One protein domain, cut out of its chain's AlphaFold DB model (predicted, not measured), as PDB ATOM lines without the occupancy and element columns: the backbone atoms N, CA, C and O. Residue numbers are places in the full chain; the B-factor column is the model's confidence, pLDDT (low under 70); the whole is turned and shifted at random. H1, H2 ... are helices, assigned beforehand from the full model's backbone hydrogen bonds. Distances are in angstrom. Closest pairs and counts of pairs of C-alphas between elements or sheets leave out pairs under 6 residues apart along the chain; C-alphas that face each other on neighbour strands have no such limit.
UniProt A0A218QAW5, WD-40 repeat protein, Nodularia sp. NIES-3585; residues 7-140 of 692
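What this domain is: This is residues 7 to 140 of the 692 residues of the protein "WD-40 repeat protein" of Nodularia sp. NIES-3585 (UniProt A0A218QAW5). Two groups of helices, H1 to H3 and H5 to H7, are bridged by short H4 between them and by H8, the longest helix, which crosses H3 steeply and has its first residues close to H6 and H7. H1 and H2 both pack on H3, the three centres making a triangle; in the other group H5 and H6 form a hairpin side by side, and H7 turns off at a corner to pack on H4. The printed part has 134 residues with eight named helices, H1 to H8 in chain order, and no named strand: all helix. It is compact, with a radius of gyration of the C-alphas of 14.9 A and spans of 41 by 37 by 23 A.

How they stand to each other: H1, residues 7 to 15, touches the hub H3, residues 49 to 61, at a shallow tilt of 7 degrees, the same way; their closest C-alphas, Ile 13 and Gly 61, are 6.6 A apart. H2, residues 24 to 37, forms a helical hairpin with H3; its residues 31 to 35 alone touch H3, the closest C-alphas being Val 31 and Glu 59, 6.0 A apart, at 35.0 degrees, only just a steep tilt. H4, residues 66 to 73, touches H1 at 15 degrees, opposite ways, with the C-alphas of Thr 14 and Lys 66 closest at 6.3 A. H5, residues 75 to 86, and H6, residues 90 to 103, form a helical hairpin at a shallow tilt of 16 degrees; the C-alphas of Ala 80 and Leu 93 are closest at 5.1 A. H7, residues 105 to 112, touches H6 only at the corner, about perpendicular at 77 degrees, with Leu 101 and Gly 107 closest by C-alpha at 3.9 A. H7 also touches H4, with the C-alphas of Pro 67 and Ile 110 closest at 5.8 A. H8, residues 117 to 134, touches H3 with residues 124 to 132 alone, at a steep tilt of 57 degrees; the C-alphas of Ala 56 and Phe 128 are closest at 5.0 A. H4 and H8 are near each other, while H5 and H8 are apart. Every O i to N i+4 pair is within hydrogen-bond range in H1, H2, H3, H5, H6, H7 and H8; in H4 3 of 4 are.

Where its parts are: H1 begins at C-alpha 7, (174.044, 113.418, 160.062). H2 and H6 each measure 20.2 A from first to last C-alpha, H3 17.3 A and H5 16.4 A. H8 measures 26.0 A and ends at C-alpha 134, (163.311, 120.072, 139.930).

The domain as a whole: The C-alphas farthest apart, Ser 112 and Ala 139, are 46.4 A apart. The printed part has no cut. The link from H2 to H3, 11 residues, is long. Confidence is under 70 at residues 15 to 26, 43, 88 and 135 to 140.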
ATOM      1  N   ASP A   7     174.032 113.200 158.609       70.50
ATOM      2  CA  ASP A   7     174.044 113.418 160.062       70.50
ATOM      3  C   ASP A   7     174.268 114.890 160.424       70.50
ATOM      4  O   ASP A   7     173.698 115.394 161.393       70.50
ATOM      5  N   LEU A   8     175.073 115.611 159.637       75.62
ATOM      6  CA  LEU A   8     175.281 117.047 159.839       75.62
ATOM      7  C   LEU A   8     174.023 117.840 159.468       75.62
ATOM      8  O   LEU A   8     173.659 118.766 160.192       75.62
ATOM      9  N   VAL A   9     173.332 117.434 158.398       74.31
ATOM     10  CA  VAL A   9     172.051 118.022 157.966       74.31
ATOM     11  C   VAL A   9     170.984 117.838 159.044       74.31
ATOM     12  O   VAL A   9     170.340 118.802 159.455       74.31
ATOM     13  N   PHE A  10     170.858 116.624 159.578       77.12
ATOM     14  CA  PHE A  10     169.945 116.314 160.673       77.12
ATOM     15  C   PHE A  10     170.226 117.155 161.934       77.12
ATOM     16  O   PHE A  10     169.312 117.747 162.517       77.12
ATOM     17  N   ASN A  11     171.494 117.259 162.347       77.19
ATOM     18  CA  ASN A  11     171.878 118.050 163.519       77.19
ATOM     19  C   ASN A  11     171.591 119.546 163.327       77.19
ATOM     20  O   ASN A  11     171.152 120.212 164.265       77.19
ATOM     21  N   ALA A  12     171.776 120.076 162.115       76.88
ATOM     22  CA  ALA A  12     171.446 121.463 161.807       76.88
ATOM     23  C   ALA A  12     169.933 121.719 161.883       76.88
ATOM     24  O   ALA A  12     169.519 122.660 162.560       76.88
ATOM     25  N   ILE A  13     169.107 120.842 161.296       76.94
ATOM     26  CA  ILE A  13     167.637 120.955 161.347       76.94
ATOM     27  C   ILE A  13     167.136 120.882 162.795       76.94
ATOM     28  O   ILE A  13     166.309 121.693 163.209       76.94
ATOM     29  N   THR A  14     167.661 119.948 163.592       71.50
ATOM     30  CA  THR A  14     167.229 119.762 164.987       71.50
ATOM     31  C   THR A  14     167.744 120.835 165.946       71.50
ATOM     32  O   THR A  14     167.118 121.066 166.981       71.50
ATOM     33  N   SER A  15     168.846 121.521 165.613       67.50
ATOM     34  CA  SER A  15     169.370 122.649 166.401       67.50
ATOM     35  C   SER A  15     168.553 123.940 166.248       67.50
ATOM     36  O   SER A  15     168.604 124.806 167.122       67.50
ATOM     37  N   ILE A  16     167.751 124.056 165.181       67.50
ATOM     38  CA  ILE A  16     166.816 125.164 164.953       67.50
ATOM     39  C   ILE A  16     165.562 124.887 165.788       67.50
ATOM     40  O   ILE A  16     164.514 124.453 165.315       67.50
ATOM     41  N   ALA A  17     165.714 125.053 167.098       51.16
ATOM     42  CA  ALA A  17     164.711 124.722 168.093       51.16
ATOM     43  C   ALA A  17     163.521 125.697 168.042       51.16
ATOM     44  O   ALA A  17     163.489 126.667 168.796       51.16
ATOM     45  N   ASN A  18     162.517 125.442 167.189       53.12
ATOM     46  CA  ASN A  18     161.142 125.856 167.495       53.12
ATOM     47  C   ASN A  18     160.063 125.143 166.644       53.12
ATOM     48  O   ASN A  18     160.002 125.365 165.434       53.12
ATOM     49  N   PRO A  19     159.121 124.390 167.250       51.81
ATOM     50  CA  PRO A  19     157.935 123.845 166.565       51.81
ATOM     51  C   PRO A  19     156.919 124.917 166.110       51.81
ATOM     52  O   PRO A  19     155.878 124.592 165.543       51.81
ATOM     53  N   LEU A  20     157.178 126.200 166.396       48.16
ATOM     54  CA  LEU A  20     156.258 127.328 166.195       48.16
ATOM     55  C   LEU A  20     156.599 128.221 164.988       48.16
ATOM     56  O   LEU A  20     156.101 129.343 164.905       48.16
ATOM     57  N   ILE A  21     157.392 127.751 164.019       57.59
ATOM     58  CA  ILE A  21     157.551 128.464 162.737       57.59
ATOM     59  C   ILE A  21     156.288 128.224 161.889       57.59
ATOM     60  O   ILE A  21     156.263 127.391 160.987       57.59
ATOM     61  N   LYS A  22     155.197 128.923 162.229       51.28
ATOM     62  CA  LYS A  22     153.918 128.867 161.497       51.28
ATOM     63  C   LYS A  22     153.883 129.802 160.286       51.28
ATOM     64  O   LYS A  22     153.089 129.583 159.374       51.28
ATOM     65  N   GLU A  23     154.729 130.831 160.255       58.81
ATOM     66  CA  GLU A  23     154.786 131.768 159.135       58.81
ATOM     67  C   GLU A  23     155.595 131.189 157.969       58.81
ATOM     68  O   GLU A  23     156.788 130.899 158.076       58.81
ATOM     69  N   LYS A  24     154.924 131.047 156.822       59.03
ATOM     70  CA  LYS A  24     155.464 130.461 155.586       59.03
ATOM     71  C   LYS A  24     156.756 131.149 155.115       59.03
ATOM     72  O   LYS A  24     157.641 130.473 154.605       59.03
ATOM     73  N   ILE A  25     156.870 132.461 155.348       59.84
ATOM     74  CA  ILE A  25     158.007 133.309 154.949       59.84
ATOM     75  C   ILE A  25     159.264 132.994 155.780       59.84
ATOM     76  O   ILE A  25     160.335 132.751 155.222       59.84
ATOM     77  N   LEU A  26     159.122 132.905 157.108       64.56
ATOM     78  CA  LEU A  26     160.208 132.530 158.024       64.56
ATOM     79  C   LEU A  26     160.698 131.095 157.773       64.56
ATOM     80  O   LEU A  26     161.897 130.815 157.861       64.56
ATOM     81  N   ARG A  27     159.783 130.186 157.403       71.06
ATOM     82  CA  ARG A  27     160.128 128.810 157.017       71.06
ATOM     83  C   ARG A  27     160.956 128.772 155.730       71.06
ATOM     84  O   ARG A  27     161.994 128.117 155.721       71.06
ATOM     85  N   SER A  28     160.552 129.498 154.684       71.56
ATOM     86  CA  SER A  28     161.316 129.564 153.426       71.56
ATOM     87  C   SER A  28     162.712 130.164 153.611       71.56
ATOM     88  O   SER A  28     163.675 129.637 153.061       71.56
ATOM     89  N   GLU A  29     162.857 131.203 154.437       76.50
ATOM     90  CA  GLU A  29     164.164 131.819 154.706       76.50
ATOM     91  C   GLU A  29     165.109 130.861 155.456       76.50
ATOM     92  O   GLU A  29     166.302 130.781 155.160       76.50
ATOM     93  N   THR A  30     164.566 130.087 156.400       77.81
ATOM     94  CA  THR A  30     165.318 129.085 157.173       77.81
ATOM     95  C   THR A  30     165.782 127.923 156.292       77.81
ATOM     96  O   THR A  30     166.931 127.495 156.394       77.81
ATOM     97  N   VAL A  31     164.915 127.447 155.391       78.94
ATOM     98  CA  VAL A  31     165.242 126.403 154.405       78.94
ATOM     99  C   VAL A  31     166.374 126.865 153.486       78.94
ATOM    100  O   VAL A  31     167.357 126.146 153.334       78.94
ATOM    101  N   ILE A  32     166.304 128.088 152.945       79.25
ATOM    102  CA  ILE A  32     167.348 128.639 152.064       79.25
ATOM    103  C   ILE A  32     168.700 128.728 152.789       79.25
ATOM    104  O   ILE A  32     169.719 128.309 152.239       79.25
ATOM    105  N   LYS A  33     168.720 129.211 154.041       79.81
ATOM    106  CA  LYS A  33     169.953 129.303 154.848       79.81
ATOM    107  C   LYS A  33     170.578 127.933 155.119       79.81
ATOM    108  O   LYS A  33     171.796 127.792 155.017       79.81
ATOM    109  N   LEU A  34     169.761 126.927 155.435       81.12
ATOM    110  CA  LEU A  34     170.228 125.553 155.641       81.12
ATOM    111  C   LEU A  34     170.802 124.948 154.355       81.12
ATOM    112  O   LEU A  34     171.880 124.365 154.392       81.12
ATOM    113  N   LEU A  35     170.126 125.113 153.216       80.75
ATOM    114  CA  LEU A  35     170.615 124.606 151.929       80.75
ATOM    115  C   LEU A  35     171.970 125.233 151.562       80.75
ATOM    116  O   LEU A  35     172.923 124.513 151.261       80.75
ATOM    117  N   GLN A  36     172.103 126.555 151.722       80.81
ATOM    118  CA  GLN A  36     173.364 127.269 151.496       80.81
ATOM    119  C   GLN A  36     174.492 126.795 152.430       80.81
ATOM    120  O   GLN A  36     175.633 126.655 151.986       80.81
ATOM    121  N   GLN A  37     174.187 126.494 153.700       81.56
ATOM    122  CA  GLN A  37     175.157 125.971 154.674       81.56
ATOM    123  C   GLN A  37     175.749 124.614 154.257       81.56
ATOM    124  O   GLN A  37     176.906 124.333 154.566       81.56
ATOM    125  N   PHE A  38     174.983 123.787 153.542       78.06
ATOM    126  CA  PHE A  38     175.425 122.478 153.046       78.06
ATOM    127  C   PHE A  38     175.894 122.499 151.585       78.06
ATOM    128  O   PHE A  38     176.057 121.437 150.986       78.06
ATOM    129  N   HIS A  39     176.145 123.688 151.022       75.25
ATOM    130  CA  HIS A  39     176.532 123.881 149.618       75.25
ATOM    131  C   HIS A  39     175.522 123.298 148.612       75.25
ATOM    132  O   HIS A  39     175.902 122.874 147.519       75.25
ATOM    133  N   LEU A  40     174.239 123.276 148.981       79.12
ATOM    134  CA  LEU A  40     173.129 122.929 148.101       79.12
ATOM    135  C   LEU A  40     172.564 124.210 147.479       79.12
ATOM    136  O   LEU A  40     172.279 125.172 148.191       79.12
ATOM    137  N   ASP A  41     172.413 124.221 146.155       75.50
ATOM    138  CA  ASP A  41     171.803 125.338 145.431       75.50
ATOM    139  C   ASP A  41     170.288 125.379 145.733       75.50
ATOM    140  O   ASP A  41     169.606 124.390 145.463       75.50
ATOM    141  N   PRO A  42     169.749 126.484 146.291       74.00
ATOM    142  CA  PRO A  42     168.327 126.608 146.624       74.00
ATOM    143  C   PRO A  42     167.357 126.551 145.432       74.00
ATOM    144  O   PRO A  42     166.156 126.363 145.636       74.00
ATOM    145  N   GLU A  43     167.846 126.754 144.210       68.62
ATOM    146  CA  GLU A  43     167.048 126.713 142.980       68.62
ATOM    147  C   GLU A  43     167.286 125.423 142.180       68.62
ATOM    148  O   GLU A  43     166.373 124.948 141.501       68.62
ATOM    149  N   HIS A  44     168.472 124.814 142.305       73.50
ATOM    150  CA  HIS A  44     168.878 123.640 141.522       73.50
ATOM    151  C   HIS A  44     169.333 122.467 142.412       73.50
ATOM    152  O   HIS A  44     170.525 122.320 142.697       73.50
ATOM    153  N   PRO A  45     168.413 121.580 142.837       76.12
ATOM    154  CA  PRO A  45     168.777 120.442 143.672       76.12
ATOM    155  C   PRO A  45     169.724 119.451 142.950       76.12
ATOM    156  O   PRO A  45     169.712 119.362 141.719       76.12
ATOM    157  N   PRO A  46     170.533 118.663 143.689       76.75
ATOM    158  CA  PRO A  46     171.448 117.678 143.103       76.75
ATOM    159  C   PRO A  46     170.707 116.510 142.448       76.75
ATOM    160  O   PRO A  46     169.656 116.101 142.925       76.75
ATOM    161  N   ALA A  47     171.285 115.911 141.406       72.06
ATOM    162  CA  ALA A  47     170.654 114.813 140.665       72.06
ATOM    163  C   ALA A  47     170.804 113.420 141.316       72.06
ATOM    164  O   ALA A  47     170.130 112.477 140.901       72.06
ATOM    165  N   ASP A  48     171.685 113.255 142.307       76.81
ATOM    166  CA  ASP A  48     171.909 111.973 142.977       76.81
ATOM    167  C   ASP A  48     170.939 111.745 144.149       76.81
ATOM    168  O   ASP A  48     170.531 112.677 144.839       76.81
ATOM    169  N   PHE A  49     170.598 110.479 144.411       78.00
ATOM    170  CA  PHE A  49     169.633 110.100 145.452       78.00
ATOM    171  C   PHE A  49     169.968 110.688 146.830       78.00
ATOM    172  O   PHE A  49     169.077 111.181 147.516       78.00
ATOM    173  N   SER A  50     171.240 110.654 147.239       79.56
ATOM    174  CA  SER A  50     171.668 111.156 148.550       79.56
ATOM    175  C   SER A  50     171.493 112.672 148.655       79.56
ATOM    176  O   SER A  50     171.051 113.159 149.696       79.56
ATOM    177  N   GLY A  51     171.787 113.404 147.578       78.62
ATOM    178  CA  GLY A  51     171.549 114.839 147.470       78.62
ATOM    179  C   GLY A  51     170.065 115.209 147.503       78.62
ATOM    180  O   GLY A  51     169.678 116.053 148.308       78.62
ATOM    181  N   VAL A  52     169.220 114.532 146.717       81.88
ATOM    182  CA  VAL A  52     167.757 114.740 146.731       81.88
ATOM    183  C   VAL A  52     167.166 114.421 148.104       81.88
ATOM    184  O   VAL A  52     166.325 115.166 148.602       81.88
ATOM    185  N   TYR A  53     167.631 113.347 148.749       83.62
ATOM    186  CA  TYR A  53     167.157 112.942 150.073       83.62
ATOM    187  C   TYR A  53     167.536 113.961 151.153       83.62
ATOM    188  O   TYR A  53     166.692 114.337 151.964       83.62
ATOM    189  N   ALA A  54     168.778 114.460 151.139       82.06
ATOM    190  CA  ALA A  54     169.231 115.513 152.050       82.06
ATOM    191  C   ALA A  54     168.437 116.812 151.857       82.06
ATOM    192  O   ALA A  54     168.014 117.439 152.826       82.06
ATOM    193  N   TYR A  55     168.201 117.187 150.602       85.00
ATOM    194  CA  TYR A  55     167.449 118.380 150.236       85.00
ATOM    195  C   TYR A  55     165.983 118.284 150.686       85.00
ATOM    196  O   TYR A  55     165.461 119.200 151.322       85.00
ATOM    197  N   ALA A  56     165.339 117.139 150.439       86.06
ATOM    198  CA  ALA A  56     163.979 116.865 150.895       86.06
ATOM    199  C   ALA A  56     163.877 116.871 152.426       86.06
ATOM    200  O   ALA A  56     162.919 117.414 152.971       86.06
ATOM    201  N   LEU A  57     164.883 116.339 153.131       85.56
ATOM    202  CA  LEU A  57     164.947 116.365 154.593       85.56
ATOM    203  C   LEU A  57     165.020 117.796 155.144       85.56
ATOM    204  O   LEU A  57     164.412 118.067 156.176       85.56
ATOM    205  N   VAL A  58     165.690 118.719 154.448       84.50
ATOM    206  CA  VAL A  58     165.720 120.145 154.813       84.50
ATOM    207  C   VAL A  58     164.370 120.825 154.548       84.50
ATOM    208  O   VAL A  58     163.839 121.466 155.453       84.50
ATOM    209  N   GLU A  59     163.774 120.672 153.359       83.69
ATOM    210  CA  GLU A  59     162.477 121.304 153.035       83.69
ATOM    211  C   GLU A  59     161.334 120.791 153.936       83.69
ATOM    212  O   GLU A  59     160.498 121.562 154.436       83.69
ATOM    213  N   TYR A  60     161.317 119.482 154.181       86.50
ATOM    214  CA  TYR A  60     160.330 118.834 155.032       86.50
ATOM    215  C   TYR A  60     160.593 119.090 156.518       86.50
ATOM    216  O   TYR A  60     159.661 119.399 157.261       86.50
ATOM    217  N   GLY A  61     161.848 118.954 156.954       81.81
ATOM    218  CA  GLY A  61     162.180 118.811 158.366       81.81
ATOM    219  C   GLY A  61     162.157 120.099 159.185       81.81
ATOM    220  O   GLY A  61     162.015 120.035 160.407       81.81
ATOM    221  N   VAL A  62     162.229 121.273 158.547       80.88
ATOM    222  CA  VAL A  62     162.103 122.563 159.244       80.88
ATOM    223  C   VAL A  62     160.711 122.686 159.880       80.88
ATOM    224  O   VAL A  62     159.698 122.803 159.188       80.88
ATOM    225  N   GLY A  63     160.673 122.688 161.217       72.81
ATOM    226  CA  GLY A  63     159.449 122.783 162.021       72.81
ATOM    227  C   GLY A  63     158.804 121.440 162.397       72.81
ATOM    228  O   GLY A  63     157.766 121.445 163.059       72.81
ATOM    229  N   LYS A  64     159.398 120.298 162.018       82.50
ATOM    230  CA  LYS A  64     158.921 118.954 162.395       82.50
ATOM    231  C   LYS A  64     159.555 118.483 163.720       82.50
ATOM    232  O   LYS A  64     160.665 118.899 164.060       82.50
ATOM    233  N   PRO A  65     158.868 117.633 164.503       79.81
ATOM    234  CA  PRO A  65     159.362 117.196 165.806       79.81
ATOM    235  C   PRO A  65     160.567 116.255 165.680       79.81
ATOM    236  O   PRO A  65     160.625 115.399 164.799       79.81
ATOM    237  N   LYS A  66     161.517 116.379 166.615       79.81
ATOM    238  CA  LYS A  66     162.782 115.627 166.606       79.81
ATOM    239  C   LYS A  66     162.612 114.097 166.511       79.81
ATOM    240  O   LYS A  66     163.321 113.516 165.693       79.81
ATOM    241  N   PRO A  67     161.688 113.438 167.245       80.88
ATOM    242  CA  PRO A  67     161.500 111.988 167.126       80.88
ATOM    243  C   PRO A  67     161.109 111.539 165.711       80.88
ATOM    244  O   PRO A  67     161.560 110.500 165.244       80.88
ATOM    245  N   LEU A  68     160.332 112.357 164.991       80.56
ATOM    246  CA  LEU A  68     159.929 112.072 163.614       80.56
ATOM    247  C   LEU A  68     161.091 112.240 162.627       80.56
ATOM    248  O   LEU A  68     161.206 111.480 161.672       80.56
ATOM    249  N   LEU A  69     161.974 113.210 162.855       81.94
ATOM    250  CA  LEU A  69     163.173 113.380 162.032       81.94
ATOM    251  C   LEU A  69     164.185 112.247 162.252       81.94
ATOM    252  O   LEU A  69     164.849 111.839 161.303       81.94
ATOM    253  N   GLU A  70     164.280 111.714 163.476       81.75
ATOM    254  CA  GLU A  70     165.126 110.551 163.785       81.75
ATOM    255  C   GLU A  70     164.655 109.281 163.060       81.75
ATOM    256  O   GLU A  70     165.480 108.426 162.756       81.75
ATOM    257  N   LEU A  71     163.363 109.165 162.716       83.94
ATOM    258  CA  LEU A  71     162.846 108.067 161.889       83.94
ATOM    259  C   LEU A  71     163.455 108.091 160.478       83.94
ATOM    260  O   LEU A  71     163.985 107.083 160.015       83.94
ATOM    261  N   PHE A  72     163.436 109.249 159.808       83.38
ATOM    262  CA  PHE A  72     164.000 109.417 158.456       83.38
ATOM    263  C   PHE A  72     165.535 109.403 158.428       83.38
ATOM    264  O   PHE A  72     166.143 109.318 157.361       83.38
ATOM    265  N   ARG A  73     166.176 109.469 159.599       83.25
ATOM    266  CA  ARG A  73     167.623 109.306 159.750       83.25
ATOM    267  C   ARG A  73     168.060 107.840 159.709       83.25
ATOM    268  O   ARG A  73     169.208 107.564 159.375       83.25
ATOM    269  N   GLN A  74     167.177 106.901 160.054       84.56
ATOM    270  CA  GLN A  74     167.530 105.485 160.137       84.56
ATOM    271  C   GLN A  74     167.910 104.929 158.765       84.56
ATOM    272  O   GLN A  74     167.133 105.001 157.811       84.56
ATOM    273  N   GLU A  75     169.083 104.298 158.677       80.75
ATOM    274  CA  GLU A  75     169.587 103.790 157.397       80.75
ATOM    275  C   GLU A  75     168.680 102.686 156.825       80.75
ATOM    276  O   GLU A  75     168.517 102.605 155.611       80.75
ATOM    277  N   ALA A  76     168.009 101.907 157.685       81.62
ATOM    278  CA  ALA A  76     166.996 100.926 157.282       81.62
ATOM    279  C   ALA A  76     165.790 101.585 156.588       81.62
ATOM    280  O   ALA A  76     165.393 101.164 155.502       81.62
ATOM    281  N   ILE A  77     165.268 102.683 157.148       84.50
ATOM    282  CA  ILE A  77     164.142 103.435 156.570       84.50
ATOM    283  C   ILE A  77     164.553 104.102 155.256       84.50
ATOM    284  O   ILE A  77     163.810 104.069 154.277       84.50
ATOM    285  N   LYS A  78     165.765 104.654 155.187       83.19
ATOM    286  CA  LYS A  78     166.318 105.246 153.961       83.19
ATOM    287  C   LYS A  78     166.538 104.208 152.853       83.19
ATOM    288  O   LYS A  78     166.260 104.494 151.687       83.19
ATOM    289  N   GLN A  79     167.004 103.006 153.196       82.62
ATOM    290  CA  GLN A  79     167.127 101.897 152.245       82.62
ATOM    291  C   GLN A  79     165.754 101.419 151.771       82.62
ATOM    292  O   GLN A  79     165.545 101.325 150.564       82.62
ATOM    293  N   ALA A  80     164.797 101.225 152.682       81.94
ATOM    294  CA  ALA A  80     163.425 100.871 152.328       81.94
ATOM    295  C   ALA A  80     162.765 101.931 151.435       81.94
ATOM    296  O   ALA A  80     162.068 101.588 150.484       81.94
ATOM    297  N   PHE A  81     163.051 103.216 151.672       83.19
ATOM    298  CA  PHE A  81     162.589 104.322 150.833       83.19
ATOM    299  C   PHE A  81     163.153 104.228 149.409       83.19
ATOM    300  O   PHE A  81     162.413 104.357 148.435       83.19
ATOM    301  N   ARG A  82     164.454 103.941 149.276       81.44
ATOM    302  CA  ARG A  82     165.095 103.722 147.972       81.44
ATOM    303  C   ARG A  82     164.508 102.509 147.250       81.44
ATOM    304  O   ARG A  82     164.136 102.616 146.088       81.44
ATOM    305  N   THR A  83     164.362 101.382 147.943       78.38
ATOM    306  CA  THR A  83     163.796 100.153 147.373       78.38
ATOM    307  C   THR A  83     162.340 100.340 146.949       78.38
ATOM    308  O   THR A  83     161.962  99.865 145.880       78.38
ATOM    309  N   ALA A  84     161.538 101.058 147.742       77.38
ATOM    310  CA  ALA A  84     160.151 101.379 147.415       77.38
ATOM    311  C   ALA A  84     160.039 102.238 146.145       77.38
ATOM    312  O   ALA A  84     159.127 102.018 145.348       77.38
ATOM    313  N   LEU A  85     160.973 103.172 145.931       74.50
ATOM    314  CA  LEU A  85     161.046 103.974 144.709       74.50
ATOM    315  C   LEU A  85     161.489 103.146 143.499       74.50
ATOM    316  O   LEU A  85     160.828 103.198 142.464       74.50
ATOM    317  N   ASP A  86     162.551 102.348 143.639       71.31
ATOM    318  CA  ASP A  86     163.092 101.529 142.546       71.31
ATOM    319  C   ASP A  86     162.073 100.480 142.050       71.31
ATOM    320  O   ASP A  86     162.014 100.181 140.858       71.31
ATOM    321  N   HIS A  87     161.233  99.951 142.949       70.94
ATOM    322  CA  HIS A  87     160.208  98.944 142.634       70.94
ATOM    323  C   HIS A  87     158.796  99.528 142.464       70.94
ATOM    324  O   HIS A  87     157.846  98.767 142.283       70.94
ATOM    325  N   ASN A  88     158.645 100.857 142.547       69.94
ATOM    326  CA  ASN A  88     157.360 101.565 142.522       69.94
ATOM    327  C   ASN A  88     156.297 100.942 143.456       69.94
ATOM    328  O   ASN A  88     155.130 100.786 143.092       69.94
ATOM    329  N   ASN A  89     156.711 100.545 144.661       73.62
ATOM    330  CA  ASN A  89     155.862  99.853 145.626       73.62
ATOM    331  C   ASN A  89     155.966 100.503 147.020       73.62
ATOM    332  O   ASN A  89     156.837 100.135 147.814       73.62
ATOM    333  N   PRO A  90     155.052 101.436 147.355       72.88
ATOM    334  CA  PRO A  90     155.044 102.140 148.640       72.88
ATOM    335  C   PRO A  90     154.832 101.233 149.860       72.88
ATOM    336  O   PRO A  90     155.189 101.619 150.971       72.88
ATOM    337  N   SER A  91     154.271 100.030 149.672       75.12
ATOM    338  CA  SER A  91     154.009  99.104 150.782       75.12
ATOM    339  C   SER A  91     155.290  98.620 151.463       75.12
ATOM    340  O   SER A  91     155.254  98.386 152.663       75.12
ATOM    341  N   ILE A  92     156.417  98.569 150.736       79.62
ATOM    342  CA  ILE A  92     157.736  98.173 151.261       79.62
ATOM    343  C   ILE A  92     158.210  99.161 152.335       79.62
ATOM    344  O   ILE A  92     158.663  98.765 153.406       79.62
ATOM    345  N   LEU A  93     158.075 100.461 152.061       83.38
ATOM    346  CA  LEU A  93     158.441 101.509 153.010       83.38
ATOM    347  C   LEU A  93     157.486 101.520 154.207       83.38
ATOM    348  O   LEU A  93     157.935 101.632 155.342       83.38
ATOM    349  N   LEU A  94     156.181 101.393 153.959       81.88
ATOM    350  CA  LEU A  94     155.182 101.394 155.028       81.88
ATOM    351  C   LEU A  94     155.338 100.183 155.956       81.88
ATOM    352  O   LEU A  94     155.241 100.352 157.165       81.88
ATOM    353  N   SER A  95     155.643  98.995 155.422       82.50
ATOM    354  CA  SER A  95     155.893  97.806 156.241       82.50
ATOM    355  C   SER A  95     157.159  97.932 157.082       82.50
ATOM    356  O   SER A  95     157.156  97.511 158.234       82.50
ATOM    357  N   GLU A  96     158.225  98.526 156.535       83.19
ATOM    358  CA  GLU A  96     159.476  98.727 157.277       83.19
ATOM    359  C   GLU A  96     159.319  99.800 158.364       83.19
ATOM    360  O   GLU A  96     159.817  99.641 159.475       83.19
ATOM    361  N   VAL A  97     158.579 100.877 158.072       83.44
ATOM    362  CA  VAL A  97     158.233 101.905 159.063       83.44
ATOM    363  C   VAL A  97     157.372 101.308 160.174       83.44
ATOM    364  O   VAL A  97     157.689 101.517 161.341       83.44
ATOM    365  N   ASP A  98     156.332 100.538 159.843       82.56
ATOM    366  CA  ASP A  98     155.473  99.892 160.843       82.56
ATOM    367  C   ASP A  98     156.291  98.917 161.721       82.56
ATOM    368  O   ASP A  98     156.235  99.000 162.949       82.56
ATOM    369  N   ALA A  99     157.146  98.082 161.114       83.25
ATOM    370  CA  ALA A  99     158.042  97.177 161.839       83.25
ATOM    371  C   ALA A  99     159.038  97.923 162.747       83.25
ATOM    372  O   ALA A  99     159.319  97.480 163.863       83.25
ATOM    373  N   PHE A 100     159.554  99.070 162.302       84.00
ATOM    374  CA  PHE A 100     160.450  99.907 163.095       84.00
ATOM    375  C   PHE A 100     159.726 100.563 164.285       84.00
ATOM    376  O   PHE A 100     160.264 100.611 165.391       84.00
ATOM    377  N   LEU A 101     158.494 101.040 164.091       81.38
ATOM    378  CA  LEU A 101     157.698 101.636 165.169       81.38
ATOM    379  C   LEU A 101     157.304 100.610 166.244       81.38
ATOM    380  O   LEU A 101     157.158 100.986 167.404       81.38
ATOM    381  N   ASP A 102     157.132  99.339 165.874       79.19
ATOM    382  CA  ASP A 102     156.825  98.250 166.812       79.19
ATOM    383  C   ASP A 102     158.056  97.720 167.566       79.19
ATOM    384  O   ASP A 102     157.929  97.239 168.692       79.19
ATOM    385  N   ALA A 103     159.246  97.789 166.962       77.00
ATOM    386  CA  ALA A 103     160.451  97.149 167.493       77.00
ATOM    387  C   ALA A 103     161.341  98.056 168.367       77.00
ATOM    388  O   ALA A 103     162.190  97.541 169.099       77.00
ATOM    389  N   TYR A 104     161.185  99.385 168.304       77.38
ATOM    390  CA  TYR A 104     162.108 100.339 168.933       77.38
ATOM    391  C   TYR A 104     161.398 101.354 169.838       77.38
ATOM    392  O   TYR A 104     160.330 101.855 169.509       77.38
ATOM    393  N   ILE A 105     162.061 101.755 170.934       72.00
ATOM    394  CA  ILE A 105     161.569 102.752 171.916       72.00
ATOM    395  C   ILE A 105     161.221 104.098 171.248       72.00
ATOM    396  O   ILE A 105     160.271 104.767 171.640       72.00
ATOM    397  N   LEU A 106     161.945 104.468 170.183       76.25
ATOM    398  CA  LEU A 106     161.659 105.664 169.383       76.25
ATOM    399  C   LEU A 106     160.252 105.624 168.748       76.25
ATOM    400  O   LEU A 106     159.651 106.670 168.515       76.25
ATOM    401  N   GLY A 107     159.712 104.431 168.486       74.69
ATOM    402  CA  GLY A 107     158.351 104.247 167.993       74.69
ATOM    403  C   GLY A 107     157.285 104.660 169.007       74.69
ATOM    404  O   GLY A 107     156.312 105.316 168.632       74.69
ATOM    405  N   ASP A 108     157.502 104.375 170.292       74.00
ATOM    406  CA  ASP A 108     156.606 104.804 171.370       74.00
ATOM    407  C   ASP A 108     156.645 106.330 171.560       74.00
ATOM    408  O   ASP A 108     155.595 106.965 171.709       74.00
ATOM    409  N   ASP A 109     157.830 106.939 171.436       76.88
ATOM    410  CA  ASP A 109     157.992 108.397 171.453       76.88
ATOM    411  C   ASP A 109     157.240 109.061 170.291       76.88
ATOM    412  O   ASP A 109     156.538 110.053 170.494       76.88
ATOM    413  N   ILE A 110     157.323 108.505 169.076       77.06
ATOM    414  CA  ILE A 110     156.598 109.018 167.903       77.06
ATOM    415  C   ILE A 110     155.078 108.866 168.084       77.06
ATOM    416  O   ILE A 110     154.331 109.799 167.776       77.06
ATOM    417  N   ARG A 111     154.607 107.738 168.632       77.12
ATOM    418  CA  ARG A 111     153.176 107.512 168.923       77.12
ATOM    419  C   ARG A 111     152.635 108.491 169.960       77.12
ATOM    420  O   ARG A 111     151.501 108.953 169.825       77.12
ATOM    421  N   SER A 112     153.448 108.862 170.950       78.44
ATOM    422  CA  SER A 112     153.071 109.834 171.985       78.44
ATOM    423  C   SER A 112     152.818 111.251 171.442       78.44
ATOM    424  O   SER A 112     152.104 112.030 172.072       78.44
ATOM    425  N   LEU A 113     153.336 111.573 170.246       77.62
ATOM    426  CA  LEU A 113     153.109 112.857 169.571       77.62
ATOM    427  C   LEU A 113     151.707 112.978 168.946       77.62
ATOM    428  O   LEU A 113     151.341 114.067 168.505       77.62
ATOM    429  N   GLY A 114     150.931 111.886 168.876       72.31
ATOM    430  CA  GLY A 114     149.588 111.879 168.283       72.31
ATOM    431  C   GLY A 114     149.565 112.144 166.771       72.31
ATOM    432  O   GLY A 114     148.540 112.568 166.239       72.31
ATOM    433  N   LEU A 115     150.693 111.936 166.085       75.81
ATOM    434  CA  LEU A 115     150.837 112.139 164.643       75.81
ATOM    435  C   LEU A 115     150.493 110.866 163.868       75.81
ATOM    436  O   LEU A 115     150.822 109.757 164.284       75.81
ATOM    437  N   ASP A 116     149.885 111.035 162.696       79.44
ATOM    438  CA  ASP A 116     149.703 109.942 161.743       79.44
ATOM    439  C   ASP A 116     151.012 109.722 160.972       79.44
ATOM    440  O   ASP A 116     151.311 110.420 160.002       79.44
ATOM    441  N   VAL A 117     151.808 108.747 161.417       80.69
ATOM    442  CA  VAL A 117     153.131 108.472 160.835       80.69
ATOM    443  C   VAL A 117     153.039 108.110 159.353       80.69
ATOM    444  O   VAL A 117     153.911 108.496 158.579       80.69
ATOM    445  N   ARG A 118     151.961 107.447 158.910       78.94
ATOM    446  CA  ARG A 118     151.777 107.108 157.489       78.94
ATOM    447  C   ARG A 118     151.566 108.362 156.650       78.94
ATOM    448  O   ARG A 118     152.124 108.473 155.557       78.94
ATOM    449  N   ARG A 119     150.807 109.327 157.176       79.44
ATOM    450  CA  ARG A 119     150.615 110.634 156.538       79.44
ATOM    451  C   ARG A 119     151.919 111.431 156.463       79.44
ATOM    452  O   ARG A 119     152.197 112.016 155.421       79.44
ATOM    453  N   GLU A 120     152.724 111.418 157.519       84.06
ATOM    454  CA  GLU A 120     154.026 112.101 157.561       84.06
ATOM    455  C   GLU A 120     155.038 111.470 156.579       84.06
ATOM    456  O   GLU A 120     155.741 112.180 155.861       84.06
ATOM    457  N   VAL A 121     155.052 110.137 156.457       83.06
ATOM    458  CA  VAL A 121     155.850 109.417 155.446       83.06
ATOM    459  C   VAL A 121     155.408 109.772 154.020       83.06
ATOM    460  O   VAL A 121     156.255 109.998 153.154       83.06
ATOM    461  N   ALA A 122     154.100 109.881 153.768       78.25
ATOM    462  CA  ALA A 122     153.568 110.299 152.470       78.25
ATOM    463  C   ALA A 122     153.884 111.772 152.142       78.25
ATOM    464  O   ALA A 122     154.191 112.103 150.992       78.25
ATOM    465  N   GLU A 123     153.841 112.658 153.138       81.00
ATOM    466  CA  GLU A 123     154.209 114.068 152.982       81.00
ATOM    467  C   GLU A 123     155.703 114.207 152.648       81.00
ATOM    468  O   GLU A 123     156.049 114.875 151.672       81.00
ATOM    469  N   PHE A 124     156.581 113.500 153.367       85.44
ATOM    470  CA  PHE A 124     158.010 113.449 153.046       85.44
ATOM    471  C   PHE A 124     158.265 112.897 151.633       85.44
ATOM    472  O   PHE A 124     159.046 113.473 150.873       85.44
ATOM    473  N   ALA A 125     157.565 111.828 151.237       81.12
ATOM    474  CA  ALA A 125     157.676 111.265 149.893       81.12
ATOM    475  C   ALA A 125     157.237 112.251 148.799       81.12
ATOM    476  O   ALA A 125     157.847 112.308 147.732       81.12
ATOM    477  N   THR A 126     156.218 113.065 149.077       80.50
ATOM    478  CA  THR A 126     155.745 114.107 148.158       80.50
ATOM    479  C   THR A 126     156.806 115.187 147.961       80.50
ATOM    480  O   THR A 126     157.143 115.501 146.818       80.50
ATOM    481  N   VAL A 127     157.396 115.685 149.055       82.50
ATOM    482  CA  VAL A 127     158.501 116.661 149.008       82.50
ATOM    483  C   VAL A 127     159.693 116.083 148.239       82.50
ATOM    484  O   VAL A 127     160.218 116.730 147.337       82.50
ATOM    485  N   PHE A 128     160.070 114.831 148.505       84.56
ATOM    486  CA  PHE A 128     161.145 114.157 147.774       84.56
ATOM    487  C   PHE A 128     160.878 114.087 146.261       84.56
ATOM    488  O   PHE A 128     161.760 114.399 145.460       84.56
ATOM    489  N   ILE A 129     159.662 113.712 145.851       77.06
ATOM    490  CA  ILE A 129     159.275 113.639 144.434       77.06
ATOM    491  C   ILE A 129     159.296 115.025 143.779       77.06
ATOM    492  O   ILE A 129     159.676 115.141 142.613       77.06
ATOM    493  N   GLU A 130     158.889 116.078 144.491       77.62
ATOM    494  CA  GLU A 130     158.971 117.449 143.983       77.62
ATOM    495  C   GLU A 130     160.415 117.897 143.773       77.62
ATOM    496  O   GLU A 130     160.738 118.400 142.696       77.62
ATOM    497  N   VAL A 131     161.293 117.649 144.745       80.00
ATOM    498  CA  VAL A 131     162.726 117.934 144.614       80.00
ATOM    499  C   VAL A 131     163.301 117.157 143.426       80.00
ATOM    500  O   VAL A 131     163.902 117.761 142.543       80.00
ATOM    501  N   ALA A 132     163.003 115.859 143.304       75.88
ATOM    502  CA  ALA A 132     163.427 115.017 142.178       75.88
ATOM    503  C   ALA A 132     162.837 115.424 140.810       75.88
ATOM    504  O   ALA A 132     163.304 114.976 139.762       75.88
ATOM    505  N   LYS A 133     161.772 116.233 140.774       72.31
ATOM    506  CA  LYS A 133     161.257 116.829 139.530       72.31
ATOM    507  C   LYS A 133     162.032 118.084 139.142       72.31
ATOM    508  O   LYS A 133     162.209 118.315 137.950       72.31
ATOM    509  N   ARG A 134     162.504 118.855 140.127       75.94
ATOM    510  CA  ARG A 134     163.311 120.072 139.930       75.94
ATOM    511  C   ARG A 134     164.754 119.765 139.501       75.94
ATOM    512  O   ARG A 134     165.393 120.619 138.909       75.94
ATOM    513  N   THR A 135     165.241 118.538 139.719       67.62
ATOM    514  CA  THR A 135     166.568 118.074 139.259       67.62
ATOM    515  C   THR A 135     166.623 117.691 137.775       67.62
ATOM    516  O   THR A 135     167.697 117.380 137.259       67.62
ATOM    517  N   ARG A 136     165.479 117.643 137.080       62.22
ATOM    518  CA  ARG A 136     165.382 117.055 135.736       62.22
ATOM    519  C   ARG A 136     165.991 117.972 134.685       62.22
ATOM    520  O   ARG A 136     165.582 119.123 134.545       62.22
ATOM    521  N   THR A 137     166.897 117.433 133.873       56.22
ATOM    522  CA  THR A 137     167.379 118.146 132.687       56.22
ATOM    523  C   THR A 137     166.296 118.155 131.594       56.22
ATOM    524  O   THR A 137     165.437 117.267 131.566       56.22
ATOM    525  N   PRO A 138     166.313 119.107 130.641       43.72
ATOM    526  CA  PRO A 138     165.372 119.122 129.513       43.72
ATOM    527  C   PRO A 138     165.343 117.806 128.710       43.72
ATOM    528  O   PRO A 138     164.295 117.409 128.201       43.72
ATOM    529  N   ALA A 139     166.470 117.087 128.651       38.56
ATOM    530  CA  ALA A 139     166.562 115.767 128.029       38.56
ATOM    531  C   ALA A 139     165.774 114.693 128.808       38.56
ATOM    532  O   ALA A 139     165.070 113.885 128.198       38.56
ATOM    533  N   ASP A 140     165.803 114.732 130.144       51.56
ATOM    534  CA  ASP A 140     165.047 113.812 131.007       51.56
ATOM    535  C   ASP A 140     163.539 114.092 130.976       51.56
ATOM    536  O   ASP A 140     162.725 113.179 131.138       51.56
TER     537      ASP A 140